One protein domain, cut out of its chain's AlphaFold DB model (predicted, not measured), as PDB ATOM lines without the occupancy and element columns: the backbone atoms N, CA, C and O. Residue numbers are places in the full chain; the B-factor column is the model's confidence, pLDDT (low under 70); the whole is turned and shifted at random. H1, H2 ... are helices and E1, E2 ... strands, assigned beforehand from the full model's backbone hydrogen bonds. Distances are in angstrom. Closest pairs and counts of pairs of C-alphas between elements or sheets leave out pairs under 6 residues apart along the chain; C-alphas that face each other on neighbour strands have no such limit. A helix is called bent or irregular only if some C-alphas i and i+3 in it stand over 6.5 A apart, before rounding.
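What this domain is: This is residues 8 to 59 and 208 to 246 of the 366 residues of an uncharacterized protein of uncultured bacterium (UniProt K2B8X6). One long helix, H5, kinked toward its last residues, makes one side of an elongated model, and a helical hairpin of H2 and H3 packs on it, with H3 at residues 223 to 227 of H5. Short H1 lies beyond H2 on the side away from H5, while H4 and the single strand E1 lie toward opposite ends of the longest axis. The printed part has 91 residues with five named helices and one named strand, in the order E1, H1, H2, H3, H4, H5, and its class is mostly helix. It is loose, with a radius of gyration of the C-alphas of 15.3 A and spans of 50 by 31 by 20 A.

Where its parts are: Begin at Ser 8 and go on to C-alpha 15 at (52.023, -24.857, 19.857), where E1 starts and runs through residues 15 to 18, 9.7 A long. Next come H1, residues 27 to 32, 8.7 A, and H2, residues 35 to 41, 10.0 A. Find C-alpha 46 at (50.457, -26.844, 45.313); from there H3 runs through residues 46 to 55, 14.2 A. Past the cut you reach H4, residues 212 to 217, 8.9 A. H5, residues 221 to 243, covers 29.5 A and ends at C-alpha 243, (36.482, -20.077, 24.187). Look near residue 237 for a kink of 49 degrees; H5 is also irregular, with C-alphas 239 and 242 9.5 A apart.

How they stand to each other: E1 pairs with no named strand and is apart from the five helices. H1 and H2 only just touch, with 3 pairs of C-alphas within 8 A, and only at the corner by their link; the closest C-alphas, of Ala 30 and Val 36, are 6.8 A apart. H2 and H3 form a helical hairpin: they touch, closest at the C-alphas of Thr 39 and Val 48, 6.0 A apart, at a shallow tilt of 31 degrees, opposite ways. H3 touches H5 at residues 223 to 227 of H5 alone, the closest C-alphas being those of Leu 47 and Leu 226, 6.2 A apart. Their lines are only just about perpendicular, at 73 degrees. H2 and H5 are close but not clearly touching, with the C-alphas of Leu 41 and Tyr 234 7.5 A apart. H4 touches no helix. In H1, H2, H3 and H4 every O i to N i+4 pair is within hydrogen-bond range; in H5, 14 of 19 are.

The domain as a whole: The two C-alphas farthest apart, of Leu 13 and Asp 214, are 50.4 A apart. Residues 60 to 207 are not printed, and C-alphas 59 and 208 are 5.4 A apart across that cut, which lies in the link from H3 to H4. Of the links printed whole, E1 to H1 is short and the others are tight. The mean pLDDT of the printed part is 89.2; look for values under 70 at residues 8 to 10 and 13 to 15.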
ATOM      1  N   SER A   8      45.763 -20.759  18.616       67.94
ATOM      2  CA  SER A   8      46.904 -21.148  17.775       67.94
ATOM      3  C   SER A   8      46.968 -22.662  17.532       67.94
ATOM      4  O   SER A   8      47.104 -23.103  16.390       67.94
ATOM      5  N   VAL A   9      46.759 -23.466  18.584       63.84
ATOM      6  CA  VAL A   9      46.702 -24.933  18.476       63.84
ATOM      7  C   VAL A   9      45.482 -25.378  17.665       63.84
ATOM      8  O   VAL A   9      45.586 -26.259  16.812       63.84
ATOM      9  N   HIS A  10      44.320 -24.763  17.905       64.62
ATOM     10  CA  HIS A  10      43.081 -25.091  17.199       64.62
ATOM     11  C   HIS A  10      43.163 -24.785  15.696       64.62
ATOM     12  O   HIS A  10      42.755 -25.608  14.878       64.62
ATOM     13  N   GLU A  11      43.735 -23.636  15.338       73.38
ATOM     14  CA  GLU A  11      43.944 -23.186  13.956       73.38
ATOM     15  C   GLU A  11      45.181 -23.827  13.302       73.38
ATOM     16  O   GLU A  11      45.477 -23.546  12.142       73.38
ATOM     17  N   ARG A  12      45.885 -24.724  14.015       72.06
ATOM     18  CA  ARG A  12      47.105 -25.418  13.560       72.06
ATOM     19  C   ARG A  12      48.230 -24.462  13.143       72.06
ATOM     20  O   ARG A  12      49.045 -24.798  12.289       72.06
ATOM     21  N   LEU A  13      48.273 -23.284  13.761       64.06
ATOM     22  CA  LEU A  13      49.294 -22.261  13.531       64.06
ATOM     23  C   LEU A  13      50.585 -22.564  14.304       64.06
ATOM     24  O   LEU A  13      51.670 -22.202  13.857       64.06
ATOM     25  N   GLY A  14      50.479 -23.242  15.448       65.94
ATOM     26  CA  GLY A  14      51.619 -23.652  16.263       65.94
ATOM     27  C   GLY A  14      51.216 -24.113  17.660       65.94
ATOM     28  O   GLY A  14      50.046 -24.048  18.041       65.94
ATOM     29  N   PHE A  15      52.196 -24.573  18.433       68.25
ATOM     30  CA  PHE A  15      52.023 -24.857  19.857       68.25
ATOM     31  C   PHE A  15      52.409 -23.638  20.691       68.25
ATOM     32  O   PHE A  15      53.409 -22.967  20.422       68.25
ATOM     33  N   GLU A  16      51.615 -23.376  21.724       70.56
ATOM     34  CA  GLU A  16      51.916 -22.386  22.754       70.56
ATOM     35  C   GLU A  16      52.288 -23.130  24.032       70.56
ATOM     36  O   GLU A  16      51.510 -23.948  24.529       70.56
ATOM     37  N   LEU A  17      53.498 -22.874  24.524       74.56
ATOM     38  CA  LEU A  17      53.973 -23.381  25.802       74.56
ATOM     39  C   LEU A  17      53.876 -22.262  26.828       74.56
ATOM     40  O   LEU A  17      54.557 -21.239  26.714       74.56
ATOM     41  N   ASP A  18      53.011 -22.471  27.812       80.25
ATOM     42  CA  ASP A  18      52.859 -21.580  28.951       80.25
ATOM     43  C   ASP A  18      53.715 -22.075  30.121       80.25
ATOM     44  O   ASP A  18      53.767 -23.278  30.404       80.25
ATOM     45  N   HIS A  19      54.370 -21.148  30.818       85.00
ATOM     46  CA  HIS A  19      55.108 -21.440  32.045       85.00
ATOM     47  C   HIS A  19      54.236 -22.168  33.074       85.00
ATOM     48  O   HIS A  19      54.677 -23.142  33.691       85.00
ATOM     49  N   TYR A  20      52.974 -21.755  33.223       88.50
ATOM     50  CA  TYR A  20      52.068 -22.326  34.221       88.50
ATOM     51  C   TYR A  20      51.604 -23.749  33.890       88.50
ATOM     52  O   TYR A  20      51.165 -24.470  34.786       88.50
ATOM     53  N   ASP A  21      51.776 -24.194  32.645       87.44
ATOM     54  CA  ASP A  21      51.466 -25.555  32.201       87.44
ATOM     55  C   ASP A  21      52.659 -26.524  32.323       87.44
ATOM     56  O   ASP A  21      52.555 -27.732  32.054       87.44
ATOM     57  N   LEU A  22      53.819 -26.019  32.747       87.88
ATOM     58  CA  LEU A  22      54.948 -26.842  33.158       87.88
ATOM     59  C   LEU A  22      54.758 -27.238  34.622       87.88
ATOM     60  O   LEU A  22      54.701 -26.386  35.504       87.88
ATOM     61  N   HIS A  23      54.674 -28.542  34.876       89.25
ATOM     62  CA  HIS A  23      54.530 -29.104  36.217       89.25
ATOM     63  C   HIS A  23      55.689 -30.063  36.468       89.25
ATOM     64  O   HIS A  23      55.879 -31.009  35.697       89.25
ATOM     65  N   GLN A  24      56.458 -29.805  37.524       86.81
ATOM     66  CA  GLN A  24      57.472 -30.728  38.016       86.81
ATOM     67  C   GLN A  24      56.804 -31.737  38.950       86.81
ATOM     68  O   GLN A  24      56.055 -31.355  39.846       86.81
ATOM     69  N   ILE A  25      57.046 -33.025  38.712       88.06
ATOM     70  CA  ILE A  25      56.473 -34.117  39.500       88.06
ATOM     71  C   ILE A  25      57.607 -35.089  39.830       88.06
ATOM     72  O   ILE A  25      58.325 -35.492  38.911       88.06
ATOM     73  N   PRO A  26      57.765 -35.500  41.099       88.50
ATOM     74  CA  PRO A  26      58.639 -36.611  41.450       88.50
ATOM     75  C   PRO A  26      58.254 -37.888  40.690       88.50
ATOM     76  O   PRO A  26      57.070 -38.207  40.560       88.50
ATOM     77  N   GLN A  27      59.249 -38.635  40.205       90.62
ATOM     78  CA  GLN A  27      59.019 -39.829  39.383       90.62
ATOM     79  C   GLN A  27      58.120 -40.860  40.083       90.62
ATOM     80  O   GLN A  27      57.194 -41.376  39.467       90.62
ATOM     81  N   ASN A  28      58.332 -41.101  41.379       91.12
ATOM     82  CA  ASN A  28      57.516 -42.033  42.155       91.12
ATOM     83  C   ASN A  28      56.026 -41.649  42.140       91.12
ATOM     84  O   ASN A  28      55.186 -42.504  41.894       91.12
ATOM     85  N   ILE A  29      55.691 -40.366  42.325       89.19
ATOM     86  CA  ILE A  29      54.301 -39.885  42.269       89.19
ATOM     87  C   ILE A  29      53.718 -40.083  40.866       89.19
ATOM     88  O   ILE A  29      52.575 -40.516  40.734       89.19
ATOM     89  N   ALA A  30      54.494 -39.810  39.815       89.50
ATOM     90  CA  ALA A  30      54.049 -40.020  38.438       89.50
ATOM     91  C   ALA A  30      53.732 -41.499  38.132       89.50
ATOM     92  O   ALA A  30      52.821 -41.778  37.351       89.50
ATOM     93  N   GLU A  31      54.455 -42.431  38.758       90.00
ATOM     94  CA  GLU A  31      54.281 -43.877  38.588       90.00
ATOM     95  C   GLU A  31      53.144 -44.451  39.446       90.00
ATOM     96  O   GLU A  31      52.405 -45.319  38.985       90.00
ATOM     97  N   THR A  32      52.975 -43.972  40.684       89.31
ATOM     98  CA  THR A  32      52.054 -44.587  41.655       89.31
ATOM     99  C   THR A  32      50.722 -43.860  41.811       89.31
ATOM    100  O   THR A  32      49.790 -44.425  42.382       89.31
ATOM    101  N   CYS A  33      50.601 -42.615  41.342       88.69
ATOM    102  CA  CYS A  33      49.442 -41.764  41.619       88.69
ATOM    103  C   CYS A  33      48.758 -41.279  40.327       88.69
ATOM    104  O   CYS A  33      48.987 -40.146  39.904       88.69
ATOM    105  N   PRO A  34      47.851 -42.068  39.713       86.62
ATOM    106  CA  PRO A  34      47.186 -41.691  38.457       86.62
ATOM    107  C   PRO A  34      46.434 -40.350  38.495       86.62
ATOM    108  O   PRO A  34      46.347 -39.658  37.479       86.62
ATOM    109  N   TRP A  35      45.918 -39.952  39.663       87.94
ATOM    110  CA  TRP A  35      45.215 -38.680  39.854       87.94
ATOM    111  C   TRP A  35      46.106 -37.454  39.596       87.94
ATOM    112  O   TRP A  35      45.586 -36.395  39.246       87.94
ATOM    113  N   VAL A  36      47.441 -37.582  39.673       91.25
ATOM    114  CA  VAL A  36      48.376 -36.454  39.502       91.25
ATOM    115  C   VAL A  36      48.241 -35.787  38.134       91.25
ATOM    116  O   VAL A  36      48.334 -34.564  38.011       91.25
ATOM    117  N   TRP A  37      47.953 -36.571  37.094       88.75
ATOM    118  CA  TRP A  37      47.767 -36.066  35.735       88.75
ATOM    119  C   TRP A  37      46.534 -35.175  35.633       88.75
ATOM    120  O   TRP A  37      46.572 -34.118  35.002       88.75
ATOM    121  N   LYS A  38      45.455 -35.571  36.312       88.88
ATOM    122  CA  LYS A  38      44.214 -34.805  36.357       88.88
ATOM    123  C   LYS A  38      44.365 -33.538  37.186       88.88
ATOM    124  O   LYS A  38      43.926 -32.473  36.763       88.88
ATOM    125  N   THR A  39      45.061 -33.628  38.313       92.44
ATOM    126  CA  THR A  39      45.382 -32.465  39.138       92.44
ATOM    127  C   THR A  39      46.218 -31.432  38.380       92.44
ATOM    128  O   THR A  39      45.935 -30.238  38.455       92.44
ATOM    129  N   ASN A  40      47.200 -31.864  37.589       92.31
ATOM    130  CA  ASN A  40      47.985 -30.959  36.745       92.31
ATOM    131  C   ASN A  40      47.157 -30.315  35.631       92.31
ATOM    132  O   ASN A  40      47.305 -29.127  35.347       92.31
ATOM    133  N   LEU A  41      46.208 -31.055  35.055       90.12
ATOM    134  CA  LEU A  41      45.244 -30.476  34.123       90.12
ATOM    135  C   LEU A  41      44.406 -29.365  34.791       90.12
ATOM    136  O   LEU A  41      44.039 -28.395  34.127       90.12
ATOM    137  N   LEU A  42      44.163 -29.468  36.098       92.19
ATOM    138  CA  LEU A  42      43.389 -28.523  36.905       92.19
ATOM    139  C   LEU A  42      44.222 -27.430  37.603       92.19
ATOM    140  O   LEU A  42      43.695 -26.741  38.468       92.19
ATOM    141  N   GLY A  43      45.493 -27.256  37.224       89.81
ATOM    142  CA  GLY A  43      46.352 -26.157  37.691       89.81
ATOM    143  C   GLY A  43      47.687 -26.614  38.287       89.81
ATOM    144  O   GLY A  43      48.672 -25.881  38.227       89.81
ATOM    145  N   GLY A  44      47.766 -27.855  38.778       91.81
ATOM    146  CA  GLY A  44      49.005 -28.444  39.297       91.81
ATOM    147  C   GLY A  44      49.630 -27.665  40.464       91.81
ATOM    148  O   GLY A  44      48.930 -27.070  41.282       91.81
ATOM    149  N   GLY A  45      50.961 -27.703  40.583       90.38
ATOM    150  CA  GLY A  45      51.682 -27.000  41.655       90.38
ATOM    151  C   GLY A  45      51.232 -27.460  43.047       90.38
ATOM    152  O   GLY A  45      51.080 -28.658  43.288       90.38
ATOM    153  N   ARG A  46      50.951 -26.519  43.961       93.81
ATOM    154  CA  ARG A  46      50.457 -26.844  45.313       93.81
ATOM    155  C   ARG A  46      49.122 -27.605  45.329       93.81
ATOM    156  O   ARG A  46      48.842 -28.274  46.323       93.81
ATOM    157  N   LEU A  47      48.333 -27.585  44.246       95.25
ATOM    158  CA  LEU A  47      47.116 -28.402  44.140       95.25
ATOM    159  C   LEU A  47      47.438 -29.906  44.170       95.25
ATOM    160  O   LEU A  47      46.627 -30.687  44.660       95.25
ATOM    161  N   VAL A  48      48.627 -30.323  43.712       93.44
ATOM    162  CA  VAL A  48      49.105 -31.715  43.827       93.44
ATOM    163  C   VAL A  48      49.267 -32.108  45.291       93.44
ATOM    164  O   VAL A  48      48.768 -33.156  45.692       93.44
ATOM    165  N   ASN A  49      49.876 -31.242  46.102       92.50
ATOM    166  CA  ASN A  49      50.067 -31.485  47.534       92.50
ATOM    167  C   ASN A  49      48.730 -31.508  48.283       92.50
ATOM    168  O   ASN A  49      48.494 -32.394  49.101       92.50
ATOM    169  N   LEU A  50      47.826 -30.575  47.958       94.94
ATOM    170  CA  LEU A  50      46.465 -30.576  48.496       94.94
ATOM    171  C   LEU A  50      45.713 -31.852  48.100       94.94
ATOM    172  O   LEU A  50      45.065 -32.466  48.941       94.94
ATOM    173  N   THR A  51      45.826 -32.285  46.842       94.06
ATOM    174  CA  THR A  51      45.186 -33.525  46.388       94.06
ATOM    175  C   THR A  51      45.738 -34.717  47.163       94.06
ATOM    176  O   THR A  51      44.945 -35.493  47.677       94.06
ATOM    177  N   ALA A  52      47.058 -34.832  47.333       92.31
ATOM    178  CA  ALA A  52      47.666 -35.898  48.132       92.31
ATOM    179  C   ALA A  52      47.114 -35.927  49.569       92.31
ATOM    180  O   ALA A  52      46.615 -36.960  50.004       92.31
ATOM    181  N   LYS A  53      47.094 -34.773  50.254       93.25
ATOM    182  CA  LYS A  53      46.518 -34.614  51.603       93.25
ATOM    183  C   LYS A  53      45.057 -35.069  51.670       93.25
ATOM    184  O   LYS A  53      44.659 -35.757  52.601       93.25
ATOM    185  N   VAL A  54      44.247 -34.675  50.689       93.00
ATOM    186  CA  VAL A  54      42.818 -35.014  50.633       93.00
ATOM    187  C   VAL A  54      42.598 -36.497  50.297       93.00
ATOM    188  O   VAL A  54      41.608 -37.078  50.732       93.00
ATOM    189  N   MET A  55      43.513 -37.136  49.562       88.69
ATOM    190  CA  MET A  55      43.453 -38.573  49.254       88.69
ATOM    191  C   MET A  55      43.784 -39.466  50.457       88.69
ATOM    192  O   MET A  55      43.454 -40.648  50.428       88.69
ATOM    193  N   GLU A  56      44.404 -38.922  51.505       92.56
ATOM    194  CA  GLU A  56      44.649 -39.626  52.772       92.56
ATOM    195  C   GLU A  56      43.436 -39.600  53.717       92.56
ATOM    196  O   GLU A  56      43.420 -40.297  54.733       92.56
ATOM    197  N   TRP A  57      42.411 -38.796  53.417       95.88
ATOM    198  CA  TRP A  57      41.191 -38.756  54.218       95.88
ATOM    199  C   TRP A  57      40.357 -40.033  54.059       95.88
ATOM    200  O   TRP A  57      40.363 -40.643  52.986       95.88
ATOM    201  N   PRO A  58      39.586 -40.423  55.096       96.81
ATOM    202  CA  PRO A  58      38.618 -41.504  54.961       96.81
ATOM    203  C   PRO A  58      37.617 -41.175  53.855       96.81
ATOM    204  O   PRO A  58      37.260 -40.012  53.650       96.81
ATOM    205  N   THR A  59      37.165 -42.192  53.133       97.25
ATOM    206  CA  THR A  59      36.180 -42.012  52.066       97.25
ATOM    207  C   THR A  59      34.762 -41.952  52.624       97.25
ATOM    208  O   THR A  59      34.488 -42.393  53.746       97.25
ATOM    209  N   LEU A 208      34.472 -40.278  47.444       95.06
ATOM    210  CA  LEU A 208      34.592 -38.896  47.898       95.06
ATOM    211  C   LEU A 208      35.347 -38.827  49.235       95.06
ATOM    212  O   LEU A 208      34.988 -39.543  50.170       95.06
ATOM    213  N   PRO A 209      36.349 -37.944  49.367       96.00
ATOM    214  CA  PRO A 209      36.984 -37.656  50.647       96.00
ATOM    215  C   PRO A 209      35.964 -37.127  51.665       96.00
ATOM    216  O   PRO A 209      35.250 -36.160  51.393       96.00
ATOM    217  N   TRP A 210      35.909 -37.748  52.842       97.50
ATOM    218  CA  TRP A 210      34.919 -37.479  53.884       97.50
ATOM    219  C   TRP A 210      35.550 -37.392  55.285       97.50
ATOM    220  O   TRP A 210      35.324 -38.246  56.140       97.50
ATOM    221  N   PRO A 211      36.330 -36.342  55.584       96.31
ATOM    222  CA  PRO A 211      37.034 -36.214  56.860       96.31
ATOM    223  C   PRO A 211      36.146 -35.704  58.017       96.31
ATOM    224  O   PRO A 211      36.663 -35.383  59.087       96.31
ATOM    225  N   GLY A 212      34.828 -35.582  57.806       93.19
ATOM    226  CA  GLY A 212      33.898 -34.925  58.732       93.19
ATOM    227  C   GLY A 212      34.017 -33.394  58.734       93.19
ATOM    228  O   GLY A 212      34.883 -32.827  58.065       93.19
ATOM    229  N   ASP A 213      33.138 -32.713  59.482       94.06
ATOM    230  CA  ASP A 213      33.065 -31.240  59.508       94.06
ATOM    231  C   ASP A 213      34.412 -30.605  59.900       94.06
ATOM    232  O   ASP A 213      34.959 -29.798  59.149       94.06
ATOM    233  N   ASP A 214      35.009 -31.055  61.006       94.19
ATOM    234  CA  ASP A 214      36.315 -30.575  61.482       94.19
ATOM    235  C   ASP A 214      37.428 -30.780  60.451       94.19
ATOM    236  O   ASP A 214      38.344 -29.968  60.326       94.19
ATOM    237  N   GLY A 215      37.365 -31.876  59.698       94.31
ATOM    238  CA  GLY A 215      38.312 -32.175  58.637       94.31
ATOM    239  C   GLY A 215      38.248 -31.170  57.493       94.31
ATOM    240  O   GLY A 215      39.279 -30.647  57.071       94.31
ATOM    241  N   PHE A 216      37.038 -30.842  57.036       96.25
ATOM    242  CA  PHE A 216      36.838 -29.840  55.989       96.25
ATOM    243  C   PHE A 216      37.238 -28.423  56.428       96.25
ATOM    244  O   PHE A 216      37.641 -27.629  55.575       96.25
ATOM    245  N   GLN A 217      37.135 -28.102  57.724       95.69
ATOM    246  CA  GLN A 217      37.540 -26.806  58.292       95.69
ATOM    247  C   GLN A 217      39.062 -26.644  58.421       95.69
ATOM    248  O   GLN A 217      39.550 -25.524  58.521       95.69
ATOM    249  N   LYS A 218      39.827 -27.743  58.392       95.56
ATOM    250  CA  LYS A 218      41.303 -27.718  58.435       95.56
ATOM    251  C   LYS A 218      41.951 -27.310  57.110       95.56
ATOM    252  O   LYS A 218      43.182 -27.264  57.030       95.56
ATOM    253  N   LEU A 219      41.163 -27.071  56.063       96.19
ATOM    254  CA  LEU A 219      41.680 -26.459  54.846       96.19
ATOM    255  C   LEU A 219      42.038 -25.001  55.134       96.19
ATOM    256  O   LEU A 219      41.248 -24.227  55.666       96.19
ATOM    257  N   SER A 220      43.268 -24.646  54.801       95.94
ATOM    258  CA  SER A 220      43.765 -23.282  54.893       95.94
ATOM    259  C   SER A 220      43.161 -22.403  53.800       95.94
ATOM    260  O   SER A 220      42.735 -22.877  52.748       95.94
ATOM    261  N   TRP A 221      43.182 -21.091  54.021       95.88
ATOM    262  CA  TRP A 221      42.608 -20.115  53.094       95.88
ATOM    263  C   TRP A 221      43.162 -20.225  51.661       95.88
ATOM    264  O   TRP A 221      42.424 -20.006  50.708       95.88
ATOM    265  N   TRP A 222      44.438 -20.587  51.481       95.88
ATOM    266  CA  TRP A 222      45.041 -20.731  50.152       95.88
ATOM    267  C   TRP A 222      44.709 -22.083  49.508       95.88
ATOM    268  O   TRP A 222      44.621 -22.161  48.286       95.88
ATOM    269  N   GLU A 223      44.471 -23.134  50.301       97.31
ATOM    270  CA  GLU A 223      43.936 -24.402  49.790       97.31
ATOM    271  C   GLU A 223      42.518 -24.199  49.235       97.31
ATOM    272  O   GLU A 223      42.204 -24.721  48.169       97.31
ATOM    273  N   GLU A 224      41.695 -23.377  49.891       97.00
ATOM    274  CA  GLU A 224      40.363 -22.998  49.389       97.00
ATOM    275  C   GLU A 224      40.442 -22.261  48.044       97.00
ATOM    276  O   GLU A 224      39.680 -22.560  47.124       97.00
ATOM    277  N   LEU A 225      41.404 -21.341  47.888       97.25
ATOM    278  CA  LEU A 225      41.632 -20.635  46.623       97.25
ATOM    279  C   LEU A 225      42.050 -21.591  45.497       97.25
ATOM    280  O   LEU A 225      41.568 -21.457  44.374       97.25
ATOM    281  N   LEU A 226      42.892 -22.588  45.795       97.50
ATOM    282  CA  LEU A 226      43.265 -23.622  44.825       97.50
ATOM    283  C   LEU A 226      42.050 -24.447  44.372       97.50
ATOM    284  O   LEU A 226      41.926 -24.743  43.183       97.50
ATOM    285  N   LEU A 227      41.149 -24.811  45.292       96.62
ATOM    286  CA  LEU A 227      39.920 -25.539  44.947       96.62
ATOM    287  C   LEU A 227      38.960 -24.680  44.113       96.62
ATOM    288  O   LEU A 227      38.403 -25.175  43.129       96.62
ATOM    289  N   SER A 228      38.799 -23.404  44.471       96.06
ATOM    290  CA  SER A 228      37.983 -22.452  43.710       96.06
ATOM    291  C   SER A 228      38.503 -22.328  42.276       96.06
ATOM    292  O   SER A 228      37.765 -22.665  41.349       96.06
ATOM    293  N   ASP A 229      39.788 -22.020  42.070       96.25
ATOM    294  CA  ASP A 229      40.365 -21.879  40.725       96.25
ATOM    295  C   ASP A 229      40.300 -23.179  39.902       96.25
ATOM    296  O   ASP A 229      40.008 -23.142  38.700       96.25
ATOM    297  N   ALA A 230      40.510 -24.345  40.525       95.12
ATOM    298  CA  ALA A 230      40.358 -25.636  39.850       95.12
ATOM    299  C   ALA A 230      38.948 -25.800  39.252       95.12
ATOM    300  O   ALA A 230      38.784 -26.271  38.120       95.12
ATOM    301  N   SER A 231      37.920 -25.384  39.992       93.25
ATOM    302  CA  SER A 231      36.520 -25.540  39.594       93.25
ATOM    303  C   SER A 231      35.988 -24.413  38.702       93.25
ATOM    304  O   SER A 231      35.240 -24.694  37.765       93.25
ATOM    305  N   GLU A 232      36.390 -23.167  38.949       92.81
ATOM    306  CA  GLU A 232      35.849 -21.963  38.306       92.81
ATOM    307  C   GLU A 232      36.662 -21.519  37.088       92.81
ATOM    308  O   GLU A 232      36.114 -20.911  36.171       92.81
ATOM    309  N   VAL A 233      37.957 -21.840  37.044       92.75
ATOM    310  CA  VAL A 233      38.859 -21.396  35.973       92.75
ATOM    311  C   VAL A 233      39.294 -22.580  35.120       92.75
ATOM    312  O   VAL A 233      39.010 -22.626  33.918       92.75
ATOM    313  N   TYR A 234      39.939 -23.579  35.725       91.94
ATOM    314  CA  TYR A 234      40.540 -24.673  34.963       91.94
ATOM    315  C   TYR A 234      39.512 -25.665  34.411       91.94
ATOM    316  O   TYR A 234      39.626 -26.073  33.256       91.94
ATOM    317  N   SER A 235      38.479 -26.035  35.173       90.12
ATOM    318  CA  SER A 235      37.419 -26.929  34.680       90.12
ATOM    319  C   SER A 235      36.703 -26.367  33.435       90.12
ATOM    320  O   SER A 235      36.651 -27.074  32.421       90.12
ATOM    321  N   PRO A 236      36.227 -25.101  33.409       89.12
ATOM    322  CA  PRO A 236      35.708 -24.486  32.187       89.12
ATOM    323  C   PRO A 236      36.737 -24.445  31.061       89.12
ATOM    324  O   PRO A 236      36.405 -24.775  29.921       89.12
ATOM    325  N   PHE A 237      37.993 -24.120  31.376       86.94
ATOM    326  CA  PHE A 237      39.072 -24.101  30.393       86.94
ATOM    327  C   PHE A 237      39.241 -25.461  29.696       86.94
ATOM    328  O   PHE A 237      39.293 -25.532  28.467       86.94
ATOM    329  N   ILE A 238      39.204 -26.564  30.438       87.06
ATOM    330  CA  ILE A 238      39.267 -27.916  29.866       87.06
ATOM    331  C   ILE A 238      38.051 -28.202  28.970       87.06
ATOM    332  O   ILE A 238      38.196 -28.776  27.890       87.06
ATOM    333  N   ARG A 239      36.849 -27.779  29.384       84.44
ATOM    334  CA  ARG A 239      35.591 -28.079  28.675       84.44
ATOM    335  C   ARG A 239      35.424 -27.306  27.372       84.44
ATOM    336  O   ARG A 239      35.030 -27.891  26.360       84.44
ATOM    337  N   VAL A 240      35.676 -25.996  27.387       86.75
ATOM    338  CA  VAL A 240      35.402 -25.112  26.239       86.75
ATOM    339  C   VAL A 240      36.664 -24.638  25.510       86.75
ATOM    340  O   VAL A 240      36.550 -24.054  24.431       86.75
ATOM    341  N   GLY A 241      37.858 -24.964  26.017       85.50
ATOM    342  CA  GLY A 241      39.143 -24.697  25.366       85.50
ATOM    343  C   GLY A 241      39.375 -23.208  25.122       85.50
ATOM    344  O   GLY A 241      39.230 -22.396  26.028       85.50
ATOM    345  N   GLN A 242      39.684 -22.842  23.877       81.38
ATOM    346  CA  GLN A 242      39.991 -21.476  23.442       81.38
ATOM    347  C   GLN A 242      38.860 -20.462  23.644       81.38
ATOM    348  O   GLN A 242      39.111 -19.268  23.544       81.38
ATOM    349  N   ASN A 243      37.638 -20.930  23.907       86.69
ATOM    350  CA  ASN A 243      36.482 -20.077  24.187       86.69
ATOM    351  C   ASN A 243      36.295 -19.822  25.691       86.69
ATOM    352  O   ASN A 243      35.284 -19.253  26.090       86.69
ATOM    353  N   ALA A 244      37.203 -20.314  26.538       89.62
ATOM    354  CA  ALA A 244      37.123 -20.089  27.970       89.62
ATOM    355  C   ALA A 244      37.451 -18.627  28.302       89.62
ATOM    356  O   ALA A 244      38.453 -18.126  27.780       89.62
ATOM    357  N   PRO A 245      36.711 -17.996  29.236       90.12
ATOM    358  CA  PRO A 245      37.015 -16.654  29.741       90.12
ATOM    359  C   PRO A 245      38.490 -16.482  30.118       90.12
ATOM    360  O   PRO A 245      39.130 -15.510  29.740       90.12
ATOM    361  N   ALA A 246      39.075 -17.515  30.729       89.06
ATOM    362  CA  ALA A 246      40.479 -17.564  31.125       89.06
ATOM    363  C   ALA A 246      41.492 -17.316  29.985       89.06
ATOM    364  O   ALA A 246      42.610 -16.878  30.255       89.06
TER     365      ALA A 246